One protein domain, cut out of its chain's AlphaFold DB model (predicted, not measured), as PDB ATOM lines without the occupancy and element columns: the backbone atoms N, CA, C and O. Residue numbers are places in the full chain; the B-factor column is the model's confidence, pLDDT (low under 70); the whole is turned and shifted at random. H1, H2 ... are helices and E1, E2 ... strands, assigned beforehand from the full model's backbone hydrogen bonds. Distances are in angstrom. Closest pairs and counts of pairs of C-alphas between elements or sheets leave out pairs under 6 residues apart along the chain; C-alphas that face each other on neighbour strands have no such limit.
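What this domain is: This is residues 4 to 104 of the 174 residues of an uncharacterized protein of Bacillus marisflavi (UniProt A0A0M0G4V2). One long helix, H1, runs through the middle, with a small twisted three-stranded sheet packed on one side and the short helix H4 crossing it on the other. H3 packs on the first turns of H1, and residues 22 to 40 form a long loop after its last. The printed part has 101 residues, in the order H1 E1 H2 H3 E2 E3 H4; the sheet is E1 - E3 - E2, antiparallel, and the class is mixed. It is compact, with a radius of gyration of the C-alphas of 13.6 A and spans of 39 by 33 by 22 A.

Where its parts are: H1, residues 4 to 21, begins at C-alpha 4 (187.970, 196.412, 212.258) and is 25.8 A long. E1 is residues 41 to 45, H2 46 to 49, and H3 53 to 65, 18.1 A. E2 is residues 73 to 77, and E3, 80 to 87, bends by 81 degrees at residue 83. H4, residues 95 to 102, ends at C-alpha 102 (175.748, 191.498, 220.272).

How they stand to each other: H1, the hub, touches H4 about perpendicular at 87 degrees; their closest C-alphas, His 12 and Ala 101, are 5.0 A apart. With residues 4 to 7 alone it touches H3 at a steep tilt of 66 degrees, closest at C-alphas Ile 7 and Ala 59, 5.4 A. It only just touches H2, with 3 pairs of C-alphas within 8 A. H1 lies over E1, in two layers, helix on sheet; H3 only grazes the sheet. Between the antiparallel neighbours E1 and E3, N 42 and O 86 are within hydrogen-bond range at 2.8 A; in the hairpin E2 and E3, N 75 and O 85 are within hydrogen-bond range at 2.8 A. E1, H2 H3, E2 form a split strand-helix-strand unit, E3 between its strands, with a right-handed crossover. Every O i to N i+4 pair is within hydrogen-bond range in H1, H3 and H4; H2 is too short for one.

The domain as a whole: C-alphas Pro 26 and Gly 54 are farthest apart, 40.9 A. The printed part has no cut; the link H1 to E1 is long. The pLDDT is under 70 at residues 19 to 38 and 102 to 104.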
ATOM      1  N   ASP A   4     188.768 196.916 211.131       82.88
ATOM      2  CA  ASP A   4     187.970 196.412 212.258       82.88
ATOM      3  C   ASP A   4     186.485 196.749 212.086       82.88
ATOM      4  O   ASP A   4     185.604 195.927 212.332       82.88
ATOM      5  N   ALA A   5     186.190 197.950 211.579       84.88
ATOM      6  CA  ALA A   5     184.820 198.366 211.281       84.88
ATOM      7  C   ALA A   5     184.188 197.532 210.147       84.88
ATOM      8  O   ALA A   5     182.974 197.301 210.138       84.88
ATOM      9  N   LEU A   6     184.998 197.071 209.190       87.75
ATOM     10  CA  LEU A   6     184.532 196.201 208.116       87.75
ATOM     11  C   LEU A   6     184.341 194.759 208.597       87.75
ATOM     12  O   LEU A   6     183.311 194.165 208.285       87.75
ATOM     13  N   ILE A   7     185.266 194.236 209.408       87.88
ATOM     14  CA  ILE A   7     185.127 192.934 210.076       87.88
ATOM     15  C   ILE A   7     183.823 192.904 210.867       87.88
ATOM     16  O   ILE A   7     182.996 192.014 210.685       87.88
ATOM     17  N   TYR A   8     183.587 193.944 211.660       87.50
ATOM     18  CA  TYR A   8     182.361 194.118 212.420       87.50
ATOM     19  C   TYR A   8     181.098 194.098 211.544       87.50
ATOM     20  O   TYR A   8     180.109 193.442 211.869       87.50
ATOM     21  N   THR A   9     181.131 194.793 210.405       88.06
ATOM     22  CA  THR A   9     180.006 194.833 209.457       88.06
ATOM     23  C   THR A   9     179.716 193.451 208.867       88.06
ATOM     24  O   THR A   9     178.552 193.057 208.765       88.06
ATOM     25  N   ILE A  10     180.765 192.707 208.507       90.00
ATOM     26  CA  ILE A  10     180.657 191.346 207.969       90.00
ATOM     27  C   ILE A  10     180.088 190.404 209.033       90.00
ATOM     28  O   ILE A  10     179.072 189.761 208.781       90.00
ATOM     29  N   VAL A  11     180.669 190.387 210.237       88.62
ATOM     30  CA  VAL A  11     180.195 189.592 211.384       88.62
ATOM     31  C   VAL A  11     178.718 189.849 211.663       88.62
ATOM     32  O   VAL A  11     177.930 188.913 211.800       88.62
ATOM     33  N   HIS A  12     178.307 191.116 211.672       85.12
ATOM     34  CA  HIS A  12     176.923 191.476 211.936       85.12
ATOM     35  C   HIS A  12     175.960 190.970 210.854       85.12
ATOM     36  O   HIS A  12     174.906 190.418 211.175       85.12
ATOM     37  N   LYS A  13     176.314 191.121 209.572       85.31
ATOM     38  CA  LYS A  13     175.500 190.594 208.467       85.31
ATOM     39  C   LYS A  13     175.388 189.084 208.515       85.31
ATOM     40  O   LYS A  13     174.283 188.568 208.388       85.31
ATOM     41  N   VAL A  14     176.511 188.399 208.716       85.75
ATOM     42  CA  VAL A  14     176.531 186.942 208.817       85.75
ATOM     43  C   VAL A  14     175.609 186.486 209.946       85.75
ATOM     44  O   VAL A  14     174.766 185.626 209.724       85.75
ATOM     45  N   ASN A  15     175.669 187.131 211.114       83.81
ATOM     46  CA  ASN A  15     174.792 186.803 212.236       83.81
ATOM     47  C   ASN A  15     173.300 187.032 211.933       83.81
ATOM     48  O   ASN A  15     172.473 186.204 212.301       83.81
ATOM     49  N   ILE A  16     172.943 188.132 211.255       77.75
ATOM     50  CA  ILE A  16     171.550 188.395 210.853       77.75
ATOM     51  C   ILE A  16     171.041 187.295 209.926       77.75
ATOM     52  O   ILE A  16     169.957 186.771 210.152       77.75
ATOM     53  N   TYR A  17     171.802 186.959 208.885       74.12
ATOM     54  CA  TYR A  17     171.346 186.003 207.878       74.12
ATOM     55  C   TYR A  17     171.380 184.565 208.398       74.12
ATOM     56  O   TYR A  17     170.472 183.805 208.090       74.12
ATOM     57  N   ARG A  18     172.313 184.217 209.293       72.69
ATOM     58  CA  ARG A  18     172.288 182.928 210.000       72.69
ATOM     59  C   ARG A  18     171.080 182.802 210.934       72.69
ATOM     60  O   ARG A  18     170.488 181.737 211.036       72.69
ATOM     61  N   ALA A  19     170.663 183.885 211.596       65.31
ATOM     62  CA  ALA A  19     169.446 183.875 212.414       65.31
ATOM     63  C   ALA A  19     168.163 183.665 211.583       65.31
ATOM     64  O   ALA A  19     167.143 183.255 212.131       65.31
ATOM     65  N   ILE A  20     168.214 183.931 210.274       57.75
ATOM     66  CA  ILE A  20     167.130 183.611 209.339       57.75
ATOM     67  C   ILE A  20     167.125 182.105 208.995       57.75
ATOM     68  O   ILE A  20     166.052 181.556 208.769       57.75
ATOM     69  N   GLU A  21     168.281 181.426 209.005       54.50
ATOM     70  CA  GLU A  21     168.413 179.977 208.734       54.50
ATOM     71  C   GLU A  21     167.946 179.086 209.880       54.50
ATOM     72  O   GLU A  21     167.340 178.040 209.665       54.50
ATOM     73  N   THR A  22     168.241 179.493 211.109       52.88
ATOM     74  CA  THR A  22     167.834 178.778 212.318       52.88
ATOM     75  C   THR A  22     166.915 179.675 213.133       52.88
ATOM     76  O   THR A  22     167.358 180.237 214.141       52.88
ATOM     77  N   PRO A  23     165.653 179.870 212.709       49.91
ATOM     78  CA  PRO A  23     164.698 180.562 213.547       49.91
ATOM     79  C   PRO A  23     164.469 179.703 214.796       49.91
ATOM     80  O   PRO A  23     163.806 178.673 214.757       49.91
ATOM     81  N   GLU A  24     165.002 180.145 215.934       44.19
ATOM     82  CA  GLU A  24     164.518 179.704 217.250       44.19
ATOM     83  C   GLU A  24     163.083 180.215 217.514       44.19
ATOM     84  O   GLU A  24     162.457 179.846 218.505       44.19
ATOM     85  N   ASP A  25     162.548 181.064 216.621       41.81
ATOM     86  CA  ASP A  25     161.210 181.646 216.684       41.81
ATOM     87  C   ASP A  25     160.211 180.840 215.809       41.81
ATOM     88  O   ASP A  25     160.319 180.863 214.580       41.81
ATOM     89  N   PRO A  26     159.208 180.156 216.401       40.31
ATOM     90  CA  PRO A  26     158.265 179.282 215.690       40.31
ATOM     91  C   PRO A  26     157.360 179.971 214.651       40.31
ATOM     92  O   PRO A  26     156.553 179.301 214.007       40.31
ATOM     93  N   TRP A  27     157.419 181.298 214.512       39.91
ATOM     94  CA  TRP A  27     156.423 182.080 213.770       39.91
ATOM     95  C   TRP A  27     156.858 182.538 212.372       39.91
ATOM     96  O   TRP A  27     156.026 183.050 211.619       39.91
ATOM     97  N   PHE A  28     158.121 182.314 212.002       38.12
ATOM     98  CA  PHE A  28     158.594 182.405 210.620       38.12
ATOM     99  C   PHE A  28     158.964 180.998 210.148       38.12
ATOM    100  O   PHE A  28     160.009 180.488 210.550       38.12
ATOM    101  N   PRO A  29     158.132 180.343 209.319       40.78
ATOM    102  CA  PRO A  29     158.471 179.033 208.796       40.78
ATOM    103  C   PRO A  29     159.772 179.153 208.008       40.78
ATOM    104  O   PRO A  29     159.854 179.965 207.081       40.78
ATOM    105  N   ALA A  30     160.770 178.336 208.344       43.56
ATOM    106  CA  ALA A  30     162.010 178.220 207.573       43.56
ATOM    107  C   ALA A  30     161.703 177.960 206.074       43.56
ATOM    108  O   ALA A  30     162.423 178.388 205.177       43.56
ATOM    109  N   GLU A  31     160.543 177.362 205.798       42.41
ATOM    110  CA  GLU A  31     159.934 177.128 204.484       42.41
ATOM    111  C   GLU A  31     159.679 178.396 203.639       42.41
ATOM    112  O   GLU A  31     159.597 178.291 202.421       42.41
ATOM    113  N   MET A  32     159.558 179.596 204.232       39.84
ATOM    114  CA  MET A  32     159.422 180.848 203.459       39.84
ATOM    115  C   MET A  32     160.755 181.374 202.906       39.84
ATOM    116  O   MET A  32     160.744 182.226 202.018       39.84
ATOM    117  N   TYR A  33     161.885 180.874 203.413       46.22
ATOM    118  CA  TYR A  33     163.229 181.196 202.922       46.22
ATOM    119  C   TYR A  33     163.883 180.014 202.197       46.22
ATOM    120  O   TYR A  33     164.704 180.220 201.307       46.22
ATOM    121  N   HIS A  34     163.497 178.781 202.527       46.28
ATOM    122  CA  HIS A  34     164.032 177.579 201.904       46.28
ATOM    123  C   HIS A  34     163.230 177.163 200.669       46.28
ATOM    124  O   HIS A  34     162.247 176.429 200.758       46.28
ATOM    125  N   GLN A  35     163.758 177.487 199.491       47.12
ATOM    126  CA  GLN A  35     163.826 176.447 198.468       47.12
ATOM    127  C   GLN A  35     164.932 175.487 198.919       47.12
ATOM    128  O   GLN A  35     166.103 175.856 198.966       47.12
ATOM    129  N   GLN A  36     164.550 174.296 199.385       45.19
ATOM    130  CA  GLN A  36     165.482 173.285 199.888       45.19
ATOM    131  C   GLN A  36     166.635 173.071 198.888       45.19
ATOM    132  O   GLN A  36     166.419 172.537 197.804       45.19
ATOM    133  N   GLY A  37     167.850 173.488 199.265       57.84
ATOM    134  CA  GLY A  37     169.082 173.270 198.498       57.84
ATOM    135  C   GLY A  37     169.776 174.522 197.950       57.84
ATOM    136  O   GLY A  37     170.894 174.390 197.454       57.84
ATOM    137  N   GLU A  38     169.176 175.713 198.041       65.69
ATOM    138  CA  GLU A  38     169.837 176.941 197.576       65.69
ATOM    139  C   GLU A  38     170.730 177.577 198.661       65.69
ATOM    140  O   GLU A  38     170.329 177.638 199.826       65.69
ATOM    141  N   PRO A  39     171.943 178.048 198.302       74.62
ATOM    142  CA  PRO A  39     172.850 178.697 199.240       74.62
ATOM    143  C   PRO A  39     172.301 180.052 199.688       74.62
ATOM    144  O   PRO A  39     171.720 180.806 198.903       74.62
ATOM    145  N   ILE A  40     172.538 180.398 200.948       77.69
ATOM    146  CA  ILE A  40     172.059 181.649 201.531       77.69
ATOM    147  C   ILE A  40     173.181 182.664 201.452       77.69
ATOM    148  O   ILE A  40     174.219 182.559 202.104       77.69
ATOM    149  N   ILE A  41     172.966 183.655 200.593       81.44
ATOM    150  CA  ILE A  41     173.970 184.657 200.268       81.44
ATOM    151  C   ILE A  41     173.581 185.981 200.924       81.44
ATOM    152  O   ILE A  41     172.647 186.655 200.491       81.44
ATOM    153  N   ALA A  42     174.316 186.389 201.955       84.50
ATOM    154  CA  ALA A  42     174.149 187.701 202.561       84.50
ATOM    155  C   ALA A  42     174.783 188.786 201.658       84.50
ATOM    156  O   ALA A  42     175.962 188.682 201.307       84.50
ATOM    157  N   PRO A  43     174.048 189.850 201.280       86.44
ATOM    158  CA  PRO A  43     174.575 190.916 200.437       86.44
ATOM    159  C   PRO A  43     175.489 191.853 201.227       86.44
ATOM    160  O   PRO A  43     175.070 192.441 202.231       86.44
ATOM    161  N   LEU A  44     176.693 192.089 200.713       87.94
ATOM    162  CA  LEU A  44     177.604 193.153 201.123       87.94
ATOM    163  C   LEU A  44     177.709 194.190 199.990       87.94
ATOM    164  O   LEU A  44     178.302 193.955 198.937       87.94
ATOM    165  N   PHE A  45     177.085 195.348 200.193       85.31
ATOM    166  CA  PHE A  45     177.020 196.434 199.217       85.31
ATOM    167  C   PHE A  45     178.330 197.226 199.186       85.31
ATOM    168  O   PHE A  45     178.907 197.511 200.234       85.31
ATOM    169  N   GLU A  46     178.738 197.717 198.012       84.69
ATOM    170  CA  GLU A  46     179.984 198.493 197.860       84.69
ATOM    171  C   GLU A  46     180.111 199.689 198.805       84.69
ATOM    172  O   GLU A  46     181.196 199.986 199.304       84.69
ATOM    173  N   LYS A  47     178.988 200.348 199.112       82.75
ATOM    174  CA  LYS A  47     178.941 201.465 200.065       82.75
ATOM    175  C   LYS A  47     179.403 201.075 201.474       82.75
ATOM    176  O   LYS A  47     179.921 201.923 202.193       82.75
ATOM    177  N   GLU A  48     179.218 199.816 201.870       82.38
ATOM    178  CA  GLU A  48     179.554 199.305 203.205       82.38
ATOM    179  C   GLU A  48     181.061 199.106 203.365       82.38
ATOM    180  O   GLU A  48     181.575 199.238 204.472       82.38
ATOM    181  N   PHE A  49     181.775 198.898 202.255       85.31
ATOM    182  CA  PHE A  49     183.232 198.873 202.223       85.31
ATOM    183  C   PHE A  49     183.854 200.054 201.463       85.31
ATOM    184  O   PHE A  49     185.034 200.033 201.130       85.31
ATOM    185  N   LYS A  50     183.077 201.109 201.192       87.12
ATOM    186  CA  LYS A  50     183.519 202.331 200.495       87.12
ATOM    187  C   LYS A  50     184.258 202.065 199.171       87.12
ATOM    188  O   LYS A  50     185.168 202.816 198.831       87.12
ATOM    189  N   HIS A  51     183.885 201.011 198.442       85.44
ATOM    190  CA  HIS A  51     184.578 200.544 197.227       85.44
ATOM    191  C   HIS A  51     186.067 200.164 197.432       85.44
ATOM    192  O   HIS A  51     186.811 200.001 196.468       85.44
ATOM    193  N   ASP A  52     186.518 200.001 198.678       88.69
ATOM    194  CA  ASP A  52     187.881 199.614 199.050       88.69
ATOM    195  C   ASP A  52     188.003 198.081 199.084       88.69
ATOM    196  O   ASP A  52     187.935 197.430 200.130       88.69
ATOM    197  N   TYR A  53     188.144 197.488 197.896       87.69
ATOM    198  CA  TYR A  53     188.280 196.038 197.714       87.69
ATOM    199  C   TYR A  53     189.546 195.462 198.373       87.69
ATOM    200  O   TYR A  53     189.569 194.287 198.738       87.69
ATOM    201  N   GLY A  54     190.585 196.284 198.558       89.50
ATOM    202  CA  GLY A  54     191.789 195.905 199.298       89.50
ATOM    203  C   GLY A  54     191.484 195.688 200.778       89.50
ATOM    204  O   GLY A  54     191.786 194.624 201.316       89.50
ATOM    205  N   ALA A  55     190.804 196.649 201.412       89.38
ATOM    206  CA  ALA A  55     190.349 196.510 202.795       89.38
ATOM    207  C   ALA A  55     189.349 195.358 202.970       89.38
ATOM    208  O   ALA A  55     189.400 194.667 203.984       89.38
ATOM    209  N   LEU A  56     188.474 195.118 201.986       90.75
ATOM    210  CA  LEU A  56     187.573 193.961 201.990       90.75
ATOM    211  C   LEU A  56     188.331 192.638 201.984       90.75
ATOM    212  O   LEU A  56     188.058 191.776 202.818       90.75
ATOM    213  N   LYS A  57     189.301 192.487 201.081       91.00
ATOM    214  CA  LYS A  57     190.124 191.279 201.010       91.00
ATOM    215  C   LYS A  57     190.872 191.039 202.320       91.00
ATOM    216  O   LYS A  57     190.911 189.908 202.790       91.00
ATOM    217  N   GLU A  58     191.416 192.097 202.915       91.19
ATOM    218  CA  GLU A  58     192.148 192.011 204.178       91.19
ATOM    219  C   GLU A  58     191.238 191.664 205.364       91.19
ATOM    220  O   GLU A  58     191.578 190.800 206.165       91.19
ATOM    221  N   ALA A  59     190.040 192.251 205.442       91.19
ATOM    222  CA  ALA A  59     189.059 191.900 206.467       91.19
ATOM    223  C   ALA A  59     188.618 190.431 206.365       91.19
ATOM    224  O   ALA A  59     188.556 189.741 207.377       91.19
ATOM    225  N   ILE A  60     188.343 189.934 205.151       91.62
ATOM    226  CA  ILE A  60     187.993 188.521 204.927       91.62
ATOM    227  C   ILE A  60     189.160 187.606 205.308       91.62
ATOM    228  O   ILE A  60     188.939 186.583 205.953       91.62
ATOM    229  N   ARG A  61     190.394 187.987 204.956       91.31
ATOM    230  CA  ARG A  61     191.604 187.253 205.339       91.31
ATOM    231  C   ARG A  61     191.702 187.108 206.858       91.31
ATOM    232  O   ARG A  61     191.794 185.986 207.336       91.31
ATOM    233  N   ILE A  62     191.593 188.214 207.598       90.38
ATOM    234  CA  ILE A  62     191.628 188.216 209.070       90.38
ATOM    235  C   ILE A  62     190.494 187.363 209.645       90.38
ATOM    236  O   ILE A  62     190.734 186.543 210.520       90.38
ATOM    237  N   ILE A  63     189.266 187.495 209.129       88.62
ATOM    238  CA  ILE A  63     188.117 186.709 209.604       88.62
ATOM    239  C   ILE A  63     188.369 185.201 209.511       88.62
ATOM    240  O   ILE A  63     187.994 184.468 210.428       88.62
ATOM    241  N   VAL A  64     188.966 184.747 208.407       87.19
ATOM    242  CA  VAL A  64     189.218 183.324 208.155       87.19
ATOM    243  C   VAL A  64     190.439 182.829 208.927       87.19
ATOM    244  O   VAL A  64     190.360 181.778 209.557       87.19
ATOM    245  N   GLU A  65     191.550 183.568 208.899       90.31
ATOM    246  CA  GLU A  65     192.798 183.173 209.567       90.31
ATOM    247  C   GLU A  65     192.663 183.150 211.093       90.31
ATOM    248  O   GLU A  65     193.134 182.212 211.731       90.31
ATOM    249  N   GLU A  66     191.962 184.128 211.669       89.81
ATOM    250  CA  GLU A  66     191.731 184.224 213.117       89.81
ATOM    251  C   GLU A  66     190.527 183.383 213.581       89.81
ATOM    252  O   GLU A  66     190.142 183.419 214.750       89.81
ATOM    253  N   GLY A  67     189.875 182.645 212.673       84.69
ATOM    254  CA  GLY A  67     188.735 181.789 213.012       84.69
ATOM    255  C   GLY A  67     187.523 182.546 213.570       84.69
ATOM    256  O   GLY A  67     186.736 181.976 214.324       84.69
ATOM    257  N   ILE A  68     187.350 183.823 213.210       87.56
ATOM    258  CA  ILE A  68     186.215 184.659 213.641       87.56
ATOM    259  C   ILE A  68     184.913 184.100 213.048       87.56
ATOM    260  O   ILE A  68     183.916 183.922 213.751       87.56
ATOM    261  N   ILE A  69     184.930 183.783 211.750       89.00
ATOM    262  CA  ILE A  69     183.829 183.109 211.052       89.00
ATOM    263  C   ILE A  69     184.419 181.970 210.226       89.00
ATOM    264  O   ILE A  69     185.036 182.181 209.182       89.00
ATOM    265  N   MET A  70     184.208 180.746 210.689       85.75
ATOM    266  CA  MET A  70     184.634 179.540 209.991       85.75
ATOM    267  C   MET A  70     183.710 179.255 208.804       85.75
ATOM    268  O   MET A  70     182.508 179.515 208.869       85.75
ATOM    269  N   ASN A  71     184.273 178.687 207.733       86.00
ATOM    270  CA  ASN A  71     183.592 178.343 206.473       86.00
ATOM    271  C   ASN A  71     182.985 179.520 205.691       86.00
ATOM    272  O   ASN A  71     182.257 179.283 204.728       86.00
ATOM    273  N   LEU A  72     183.289 180.771 206.056       88.69
ATOM    274  CA  LEU A  72     182.839 181.933 205.293       88.69
ATOM    275  C   LEU A  72     183.418 181.893 203.874       88.69
ATOM    276  O   LEU A  72     184.638 181.848 203.698       88.69
ATOM    277  N   LYS A  73     182.550 181.964 202.861       88.62
ATOM    278  CA  LYS A  73     182.964 182.097 201.459       88.62
ATOM    279  C   LYS A  73     182.434 183.392 200.871       88.62
ATOM    280  O   LYS A  73     181.300 183.792 201.118       88.62
ATOM    281  N   VAL A  74     183.269 184.027 200.058       89.81
ATOM    282  CA  VAL A  74     182.866 185.162 199.230       89.81
ATOM    283  C   VAL A  74     182.452 184.627 197.863       89.81
ATOM    284  O   VAL A  74     183.165 183.819 197.273       89.81
ATOM    285  N   THR A  75     181.303 185.073 197.377       86.56
ATOM    286  CA  THR A  75     180.707 184.686 196.097       86.56
ATOM    287  C   THR A  75     180.105 185.911 195.411       86.56
ATOM    288  O   THR A  75     180.042 186.997 195.991       86.56
ATOM    289  N   ASP A  76     179.635 185.750 194.181       83.62
ATOM    290  CA  ASP A  76     178.786 186.744 193.532       83.62
ATOM    291  C   ASP A  76     177.382 186.735 194.148       83.62
ATOM    292  O   ASP A  76     176.849 185.680 194.509       83.62
ATOM    293  N   TYR A  77     176.767 187.912 194.268       80.12
ATOM    294  CA  TYR A  77     175.371 188.011 194.685       80.12
ATOM    295  C   TYR A  77     174.435 187.777 193.482       80.12
ATOM    296  O   TYR A  77     174.605 188.439 192.450       80.12
ATOM    297  N   PRO A  78     173.418 186.897 193.582       73.19
ATOM    298  CA  PRO A  78     172.529 186.595 192.463       73.19
ATOM    299  C   PRO A  78     171.903 187.848 191.834       73.19
ATOM    300  O   PRO A  78     171.324 188.694 192.516       73.19
ATOM    301  N   GLY A  79     172.029 187.973 190.511       73.50
ATOM    302  CA  GLY A  79     171.460 189.090 189.753       73.50
ATOM    303  C   GLY A  79     172.182 190.433 189.919       73.50
ATOM    304  O   GLY A  79     171.642 191.455 189.495       73.50
ATOM    305  N   SER A  80     173.386 190.470 190.508       75.19
ATOM    306  CA  SER A  80     174.154 191.708 190.674       75.19
ATOM    307  C   SER A  80     175.657 191.512 190.501       75.19
ATOM    308  O   SER A  80     176.272 190.699 191.175       75.19
ATOM    309  N   THR A  81     176.281 192.352 189.672       75.56
ATOM    310  CA  THR A  81     177.748 192.422 189.530       75.56
ATOM    311  C   THR A  81     178.393 193.453 190.462       75.56
ATOM    312  O   THR A  81     179.591 193.699 190.376       75.56
ATOM    313  N   ARG A  82     177.592 194.136 191.290       74.19
ATOM    314  CA  ARG A  82     178.030 195.228 192.184       74.19
ATOM    315  C   ARG A  82     177.798 194.912 193.656       74.19
ATOM    316  O   ARG A  82     177.901 195.791 194.502       74.19
ATOM    317  N   ILE A  83     177.363 193.701 193.973       82.38
ATOM    318  CA  ILE A  83     177.123 193.280 195.350       82.38
ATOM    319  C   ILE A  83     177.981 192.051 195.573       82.38
ATOM    320  O   ILE A  83     177.900 191.086 194.818       82.38
ATOM    321  N   VAL A  84     178.799 192.117 196.614       86.88
ATOM    322  CA  VAL A  84     179.587 190.979 197.063       86.88
ATOM    323  C   VAL A  84     178.659 190.076 197.865       86.88
ATOM    324  O   VAL A  84     177.984 190.536 198.784       86.88
ATOM    325  N   GLY A  85     178.591 188.802 197.504       87.50
ATOM    326  CA  GLY A  85     177.854 187.791 198.243       87.50
ATOM    327  C   GLY A  85     178.717 187.160 199.330       87.50
ATOM    328  O   GLY A  85     179.869 186.802 199.093       87.50
ATOM    329  N   LEU A  86     178.161 187.010 200.527       89.69
ATOM    330  CA  LEU A  86     178.746 186.227 201.612       89.69
ATOM    331  C   LEU A  86     177.904 184.961 201.771       89.69
ATOM    332  O   LEU A  86     176.752 185.055 202.183       89.69
ATOM    333  N   ASP A  87     178.449 183.801 201.422       88.12
ATOM    334  CA  ASP A  87     177.774 182.517 201.629       88.12
ATOM    335  C   ASP A  87     177.780 182.187 203.124       88.12
ATOM    336  O   ASP A  87     178.844 181.998 203.727       88.12
ATOM    337  N   VAL A  88     176.587 182.177 203.718       86.06
ATOM    338  CA  VAL A  88     176.382 181.933 205.149       86.06
ATOM    339  C   VAL A  88     175.816 180.550 205.457       86.06
ATOM    340  O   VAL A  88     175.715 180.206 206.628       86.06
ATOM    341  N   THR A  89     175.570 179.726 204.436       82.19
ATOM    342  CA  THR A  89     174.838 178.448 204.536       82.19
ATOM    343  C   THR A  89     175.391 177.491 205.600       82.19
ATOM    344  O   THR A  89     174.668 176.699 206.202       82.19
ATOM    345  N   HIS A  90     176.709 177.510 205.814       81.81
ATOM    346  CA  HIS A  90     177.409 176.582 206.714       81.81
ATOM    347  C   HIS A  90     178.438 177.279 207.612       81.81
ATOM    348  O   HIS A  90     179.434 176.671 208.028       81.81
ATOM    349  N   VAL A  91     178.241 178.572 207.875       83.38
ATOM    350  CA  VAL A  91     179.189 179.356 208.670       83.38
ATOM    351  C   VAL A  91     179.049 179.074 210.159       83.38
ATOM    352  O   VAL A  91     177.947 178.987 210.699       83.38
ATOM    353  N   ILE A  92     180.185 178.995 210.847       83.06
ATOM    354  CA  ILE A  92     180.237 178.846 212.304       83.06
ATOM    355  C   ILE A  92     180.936 180.082 212.864       83.06
ATOM    356  O   ILE A  92     182.072 180.378 212.499       83.06
ATOM    357  N   MET A  93     180.252 180.827 213.730       82.81
ATOM    358  CA  MET A  93     180.833 182.000 214.388       82.81
ATOM    359  C   MET A  93     181.535 181.592 215.679       82.81
ATOM    360  O   MET A  93     180.987 180.797 216.443       82.81
ATOM    361  N   SER A  94     182.709 182.164 215.938       79.31
ATOM    362  CA  SER A  94     183.365 182.043 217.243       79.31
ATOM    363  C   SER A  94     182.606 182.809 218.333       79.31
ATOM    364  O   SER A  94     181.773 183.670 218.038       79.31
ATOM    365  N   GLU A  95     182.919 182.534 219.603       80.62
ATOM    366  CA  GLU A  95     182.383 183.295 220.744       80.62
ATOM    367  C   GLU A  95     182.671 184.793 220.594       80.62
ATOM    368  O   GLU A  95     181.762 185.611 220.691       80.62
ATOM    369  N   TYR A  96     183.900 185.143 220.207       81.06
ATOM    370  CA  TYR A  96     184.287 186.522 219.914       81.06
ATOM    371  C   TYR A  96     183.417 187.166 218.822       81.06
ATOM    372  O   TYR A  96     182.985 188.310 218.951       81.06
ATOM    373  N   ALA A  97     183.109 186.439 217.746       79.00
ATOM    374  CA  ALA A  97     182.245 186.956 216.689       79.00
ATOM    375  C   ALA A  97     180.796 187.149 217.166       79.00
ATOM    376  O   ALA A  97     180.139 188.115 216.770       79.00
ATOM    377  N   LEU A  98     180.290 186.250 218.016       79.44
ATOM    378  CA  LEU A  98     178.970 186.394 218.632       79.44
ATOM    379  C   LEU A  98     178.931 187.638 219.522       79.44
ATOM    380  O   LEU A  98     178.041 188.467 219.345       79.44
ATOM    381  N   GLU A  99     179.934 187.825 220.382       79.94
ATOM    382  CA  GLU A  99     180.080 189.014 221.230       79.94
ATOM    383  C   GLU A  99     180.117 190.301 220.395       79.94
ATOM    384  O   GLU A  99     179.342 191.228 220.644       79.94
ATOM    385  N   LEU A 100     180.939 190.344 219.338       77.62
ATOM    386  CA  LEU A 100     180.988 191.475 218.406       77.62
ATOM    387  C   LEU A 100     179.613 191.782 217.792       77.62
ATOM    388  O   LEU A 100     179.235 192.950 217.665       77.62
ATOM    389  N   ALA A 101     178.844 190.756 217.423       72.56
ATOM    390  CA  ALA A 101     177.507 190.932 216.866       72.56
ATOM    391  C   ALA A 101     176.490 191.459 217.900       72.56
ATOM    392  O   ALA A 101     175.574 192.205 217.531       72.56
ATOM    393  N   GLU A 102     176.644 191.100 219.179       68.75
ATOM    394  CA  GLU A 102     175.748 191.498 220.272       68.75
ATOM    395  C   GLU A 102     175.845 192.981 220.625       68.75
ATOM    396  O   GLU A 102     174.823 193.613 220.902       68.75
ATOM    397  N   VAL A 103     177.046 193.561 220.546       64.56
ATOM    398  CA  VAL A 103     177.306 194.967 220.910       64.56
ATOM    399  C   VAL A 103     176.728 195.954 219.873       64.56
ATOM    400  O   VAL A 103     176.903 197.168 219.971       64.56
ATOM    401  N   SER A 104     176.003 195.474 218.853       55.34
ATOM    402  CA  SER A 104     175.547 196.315 217.748       55.34
ATOM    403  C   SER A 104     174.305 197.166 217.994       55.34
ATOM    404  O   SER A 104     173.217 196.618 218.187       55.34
TER     405      SER A 104